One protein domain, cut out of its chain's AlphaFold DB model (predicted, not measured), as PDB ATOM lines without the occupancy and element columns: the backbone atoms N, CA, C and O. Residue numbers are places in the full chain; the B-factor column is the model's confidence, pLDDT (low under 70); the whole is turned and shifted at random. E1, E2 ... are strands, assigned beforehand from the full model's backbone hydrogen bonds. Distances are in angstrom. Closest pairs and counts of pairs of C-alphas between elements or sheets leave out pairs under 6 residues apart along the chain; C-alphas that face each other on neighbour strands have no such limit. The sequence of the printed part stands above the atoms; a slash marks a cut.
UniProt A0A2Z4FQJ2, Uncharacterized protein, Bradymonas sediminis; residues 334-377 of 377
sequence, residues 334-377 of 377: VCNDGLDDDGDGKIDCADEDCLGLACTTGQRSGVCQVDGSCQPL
ATOM      1  N   VAL A 334     -25.715   9.802 -17.260       79.00
ATOM      2  CA  VAL A 334     -26.970   9.778 -18.008       79.00
ATOM      3  C   VAL A 334     -27.834  10.967 -17.581       79.00
ATOM      4  O   VAL A 334     -28.722  10.863 -16.759       79.00
ATOM      5  N   CYS A 335     -27.605  12.119 -18.207       85.12
ATOM      6  CA  CYS A 335     -28.268  13.383 -17.856       85.12
ATOM      7  C   CYS A 335     -29.716  13.522 -18.371       85.12
ATOM      8  O   CYS A 335     -30.127  14.613 -18.804       85.12
ATOM      9  N   ASN A 336     -30.445  12.412 -18.518       84.25
ATOM     10  CA  ASN A 336     -31.783  12.425 -19.111       84.25
ATOM     11  C   ASN A 336     -32.715  11.253 -18.771       84.25
ATOM     12  O   ASN A 336     -33.708  11.066 -19.492       84.25
ATOM     13  N   ASP A 337     -32.416  10.449 -17.762       84.38
ATOM     14  CA  ASP A 337     -33.245   9.306 -17.385       84.38
ATOM     15  C   ASP A 337     -34.048   9.522 -16.093       84.38
ATOM     16  O   ASP A 337     -34.917   8.702 -15.770       84.38
ATOM     17  N   GLY A 338     -33.870  10.675 -15.441       81.81
ATOM     18  CA  GLY A 338     -34.583  11.059 -14.229       81.81
ATOM     19  C   GLY A 338     -34.153  10.274 -12.996       81.81
ATOM     20  O   GLY A 338     -34.929  10.209 -12.035       81.81
ATOM     21  N   LEU A 339     -32.985   9.634 -13.041       79.50
ATOM     22  CA  LEU A 339     -32.350   8.977 -11.911       79.50
ATOM     23  C   LEU A 339     -31.225   9.854 -11.367       79.50
ATOM     24  O   LEU A 339     -30.716  10.717 -12.059       79.50
ATOM     25  N   ASP A 340     -30.905   9.637 -10.098       74.19
ATOM     26  CA  ASP A 340     -29.725  10.187  -9.436       74.19
ATOM     27  C   ASP A 340     -28.645   9.106  -9.538       74.19
ATOM     28  O   ASP A 340     -28.585   8.177  -8.721       74.19
ATOM     29  N   ASP A 341     -27.933   9.108 -10.664       70.88
ATOM     30  CA  ASP A 341     -27.030   8.021 -11.050       70.88
ATOM     31  C   ASP A 341     -25.720   8.009 -10.245       70.88
ATOM     32  O   ASP A 341     -25.045   6.970 -10.184       70.88
ATOM     33  N   ASP A 342     -25.341   9.139  -9.643       66.56
ATOM     34  CA  ASP A 342     -24.175   9.259  -8.764       66.56
ATOM     35  C   ASP A 342     -24.517   9.366  -7.271       66.56
ATOM     36  O   ASP A 342     -23.660   9.048  -6.440       66.56
ATOM     37  N   GLY A 343     -25.779   9.616  -6.927       64.50
ATOM     38  CA  GLY A 343     -26.313   9.547  -5.572       64.50
ATOM     39  C   GLY A 343     -26.156  10.840  -4.777       64.50
ATOM     40  O   GLY A 343     -26.260  10.781  -3.551       64.50
ATOM     41  N   ASP A 344     -25.881  11.975  -5.426       68.88
ATOM     42  CA  ASP A 344     -25.634  13.269  -4.769       68.88
ATOM     43  C   ASP A 344     -26.930  14.031  -4.401       68.88
ATOM     44  O   ASP A 344     -26.914  15.094  -3.760       68.88
ATOM     45  N   GLY A 345     -28.085  13.469  -4.765       73.88
ATOM     46  CA  GLY A 345     -29.414  14.018  -4.530       73.88
ATOM     47  C   GLY A 345     -29.926  14.941  -5.638       73.88
ATOM     48  O   GLY A 345     -31.037  15.478  -5.497       73.88
ATOM     49  N   LYS A 346     -29.168  15.149  -6.718       82.31
ATOM     50  CA  LYS A 346     -29.591  15.844  -7.941       82.31
ATOM     51  C   LYS A 346     -29.824  14.823  -9.056       82.31
ATOM     52  O   LYS A 346     -29.513  13.652  -8.932       82.31
ATOM     53  N   ILE A 347     -30.564  15.252 -10.076       86.38
ATOM     54  CA  ILE A 347     -30.938  14.394 -11.205       86.38
ATOM     55  C   ILE A 347     -30.825  15.182 -12.504       86.38
ATOM     56  O   ILE A 347     -31.261  16.342 -12.585       86.38
ATOM     57  N   ASP A 348     -30.354  14.525 -13.550       85.75
ATOM     58  CA  ASP A 348     -30.219  15.049 -14.900       85.75
ATOM     59  C   ASP A 348     -29.567  16.455 -14.948       85.75
ATOM     60  O   ASP A 348     -28.582  16.784 -14.306       85.75
ATOM     61  N   CYS A 349     -30.141  17.390 -15.712       89.50
ATOM     62  CA  CYS A 349     -29.607  18.746 -15.801       89.50
ATOM     63  C   CYS A 349     -29.647  19.543 -14.495       89.50
ATOM     64  O   CYS A 349     -29.055  20.618 -14.478       89.50
ATOM     65  N   ALA A 350     -30.366  19.094 -13.459       86.81
ATOM     66  CA  ALA A 350     -30.297  19.745 -12.153       86.81
ATOM     67  C   ALA A 350     -28.961  19.463 -11.452       86.81
ATOM     68  O   ALA A 350     -28.603  20.210 -10.540       86.81
ATOM     69  N   ASP A 351     -28.241  18.436 -11.900       80.31
ATOM     70  CA  ASP A 351     -26.888  18.117 -11.490       80.31
ATOM     71  C   ASP A 351     -25.854  19.012 -12.194       80.31
ATOM     72  O   ASP A 351     -25.932  19.329 -13.390       80.31
ATOM     73  N   GLU A 352     -24.855  19.439 -11.430       82.50
ATOM     74  CA  GLU A 352     -23.741  20.239 -11.929       82.50
ATOM     75  C   GLU A 352     -22.796  19.430 -12.831       82.50
ATOM     76  O   GLU A 352     -22.182  20.005 -13.740       82.50
ATOM     77  N   ASP A 353     -22.714  18.112 -12.646       78.56
ATOM     78  CA  ASP A 353     -21.893  17.205 -13.446       78.56
ATOM     79  C   ASP A 353     -22.441  16.999 -14.864       78.56
ATOM     80  O   ASP A 353     -21.675  16.699 -15.795       78.56
ATOM     81  N   CYS A 354     -23.731  17.286 -15.051       83.50
ATOM     82  CA  CYS A 354     -24.426  17.259 -16.329       83.50
ATOM     83  C   CYS A 354     -24.294  18.539 -17.157       83.50
ATOM     84  O   CYS A 354     -24.714  18.571 -18.320       83.50
ATOM     85  N   LEU A 355     -23.660  19.593 -16.633       87.19
ATOM     86  CA  LEU A 355     -23.514  20.866 -17.336       87.19
ATOM     87  C   LEU A 355     -22.813  20.706 -18.700       87.19
ATOM     88  O   LEU A 355     -21.663  20.282 -18.804       87.19
ATOM     89  N   GLY A 356     -23.492  21.117 -19.776       81.94
ATOM     90  CA  GLY A 356     -22.975  21.003 -21.142       81.94
ATOM     91  C   GLY A 356     -23.116  19.611 -21.770       81.94
ATOM     92  O   GLY A 356     -22.738  19.441 -22.934       81.94
ATOM     93  N   LEU A 357     -23.676  18.632 -21.052       86.62
ATOM     94  CA  LEU A 357     -23.985  17.303 -21.573       86.62
ATOM     95  C   LEU A 357     -25.368  17.257 -22.231       86.62
ATOM     96  O   LEU A 357     -26.219  18.133 -22.051       86.62
ATOM     97  N   ALA A 358     -25.551  16.247 -23.082       86.75
ATOM     98  CA  ALA A 358     -26.780  16.066 -23.834       86.75
ATOM     99  C   ALA A 358     -27.914  15.619 -22.909       86.75
ATOM    100  O   ALA A 358     -27.747  14.705 -22.111       86.75
ATOM    101  N   CYS A 359     -29.081  16.219 -23.096       88.38
ATOM    102  CA  CYS A 359     -30.278  15.929 -22.321       88.38
ATOM    103  C   CYS A 359     -31.498  15.779 -23.231       88.38
ATOM    104  O   CYS A 359     -31.441  16.067 -24.436       88.38
ATOM    105  N   THR A 360     -32.632  15.348 -22.677       82.31
ATOM    106  CA  THR A 360     -33.901  15.302 -23.418       82.31
ATOM    107  C   THR A 360     -35.045  15.921 -22.636       82.31
ATOM    108  O   THR A 360     -35.315  15.537 -21.505       82.31
ATOM    109  N   THR A 361     -35.789  16.825 -23.276       75.56
ATOM    110  CA  THR A 361     -37.066  17.343 -22.768       75.56
ATOM    111  C   THR A 361     -38.200  16.884 -23.678       75.56
ATOM    112  O   THR A 361     -38.452  17.425 -24.760       75.56
ATOM    113  N   GLY A 362     -38.893  15.821 -23.266       72.81
ATOM    114  CA  GLY A 362     -39.937  15.196 -24.079       72.81
ATOM    115  C   GLY A 362     -39.362  14.521 -25.331       72.81
ATOM    116  O   GLY A 362     -38.605  13.567 -25.226       72.81
ATOM    117  N   GLN A 363     -39.732  14.988 -26.531       65.88
ATOM    118  CA  GLN A 363     -39.249  14.423 -27.808       65.88
ATOM    119  C   GLN A 363     -38.091  15.208 -28.448       65.88
ATOM    120  O   GLN A 363     -37.785  14.995 -29.623       65.88
ATOM    121  N   ARG A 364     -37.480  16.161 -27.735       74.75
ATOM    122  CA  ARG A 364     -36.413  17.018 -28.273       74.75
ATOM    123  C   ARG A 364     -35.129  16.836 -27.473       74.75
ATOM    124  O   ARG A 364     -35.155  16.882 -26.248       74.75
ATOM    125  N   SER A 365     -34.021  16.636 -28.185       84.81
ATOM    126  CA  SER A 365     -32.676  16.652 -27.610       84.81
ATOM    127  C   SER A 365     -32.234  18.087 -27.332       84.81
ATOM    128  O   SER A 365     -32.542  19.000 -28.105       84.81
ATOM    129  N   GLY A 366     -31.503  18.271 -26.243       89.56
ATOM    130  CA  GLY A 366     -30.962  19.547 -25.803       89.56
ATOM    131  C   GLY A 366     -29.612  19.387 -25.113       89.56
ATOM    132  O   GLY A 366     -29.006  18.315 -25.163       89.56
ATOM    133  N   VAL A 367     -29.157  20.459 -24.472       90.75
ATOM    134  CA  VAL A 367     -27.940  20.502 -23.655       90.75
ATOM    135  C   VAL A 367     -28.257  21.140 -22.306       90.75
ATOM    136  O   VAL A 367     -28.906  22.193 -22.267       90.75
ATOM    137  N   CYS A 368     -27.790  20.527 -21.220       89.62
ATOM    138  CA  CYS A 368     -27.956  21.067 -19.875       89.62
ATOM    139  C   CYS A 368     -27.220  22.399 -19.721       89.62
ATOM    140  O   CYS A 368     -26.065  22.545 -20.134       89.62
ATOM    141  N   GLN A 369     -27.900  23.378 -19.136       89.19
ATOM    142  CA  GLN A 369     -27.383  24.719 -18.891       89.19
ATOM    143  C   GLN A 369     -27.115  24.952 -17.405       89.19
ATOM    144  O   GLN A 369     -27.599  24.229 -16.543       89.19
ATOM    145  N   VAL A 370     -26.393  26.035 -17.112       84.25
ATOM    146  CA  VAL A 370     -26.041  26.458 -15.743       84.25
ATOM    147  C   VAL A 370     -27.244  26.746 -14.841       84.25
ATOM    148  O   VAL A 370     -27.082  26.848 -13.633       84.25
ATOM    149  N   ASP A 371     -28.435  26.938 -15.411       85.44
ATOM    150  CA  ASP A 371     -29.673  27.187 -14.665       85.44
ATOM    151  C   ASP A 371     -30.434  25.898 -14.306       85.44
ATOM    152  O   ASP A 371     -31.574  25.965 -13.847       85.44
ATOM    153  N   GLY A 372     -29.821  24.736 -14.536       83.75
ATOM    154  CA  GLY A 372     -30.410  23.432 -14.265       83.75
ATOM    155  C   GLY A 372     -31.349  22.929 -15.368       83.75
ATOM    156  O   GLY A 372     -32.002  21.897 -15.218       83.75
ATOM    157  N   SER A 373     -31.497  23.674 -16.473       88.88
ATOM    158  CA  SER A 373     -32.475  23.367 -17.519       88.88
ATOM    159  C   SER A 373     -31.864  22.668 -18.733       88.88
ATOM    160  O   SER A 373     -30.758  22.968 -19.181       88.88
ATOM    161  N   CYS A 374     -32.637  21.759 -19.328       88.75
ATOM    162  CA  CYS A 374     -32.319  21.163 -20.619       88.75
ATOM    163  C   CYS A 374     -32.813  22.065 -21.763       88.75
ATOM    164  O   CYS A 374     -34.004  22.054 -22.101       88.75
ATOM    165  N   GLN A 375     -31.917  22.847 -22.373       88.81
ATOM    166  CA  GLN A 375     -32.271  23.737 -23.488       88.81
ATOM    167  C   GLN A 375     -32.135  23.019 -24.839       88.81
ATOM    168  O   GLN A 375     -31.096  22.409 -25.092       88.81
ATOM    169  N   PRO A 376     -33.140  23.083 -25.732       85.44
ATOM    170  CA  PRO A 376     -33.074  22.444 -27.045       85.44
ATOM    171  C   PRO A 376     -31.973  23.052 -27.928       85.44
ATOM    172  O   PRO A 376     -31.726  24.258 -27.869       85.44
ATOM    173  N   LEU A 377     -31.352  22.205 -28.754       74.44
ATOM    174  CA  LEU A 377     -30.333  22.593 -29.743       74.44
ATOM    175  C   LEU A 377     -30.892  23.397 -30.926       74.44
ATOM    176  O   LEU A 377     -32.031  23.102 -31.371       74.44
TER     177      LEU A 377
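This is residues 334 to 377 of the 377 residues of an uncharacterized protein of Bradymonas sediminis (UniProt A0A2Z4FQJ2). This domain has little regular structure: residues 334 to 357 wind as loops at one end, and a small meander, E1 E2 E3, each strand the antiparallel neighbour of the one before, makes the other. The printed part has 44 residues, 12 in named elements, all strand by class, with no named helix. It is compact, with a radius of gyration of the C-alphas of 9.2 A, spanning 27 by 19 by 12 A.

E1, residues 358 to 361, and E2, residues 364 to 368, form a hairpin at 126 degrees; N 359 and O 366 are within hydrogen-bond range, 2.9 A. E2 and E3, residues 374 to 376, form another at 129 degrees, N 367 and O 375 being 2.8 A apart.

From first to last C-alpha, E1 measures 10.4 A, E2 12.6 A and E3 6.6 A. C-alpha 358 is at (-26.780, 16.066, -23.834), C-alpha 376 at (-33.074, 22.444, -27.045).

The farthest C-alphas, Gly 343 and Leu 377, are 27.8 A apart. Both links are tight, the printed part has no cut, and residues 342 to 344 and 363 have pLDDT under 70.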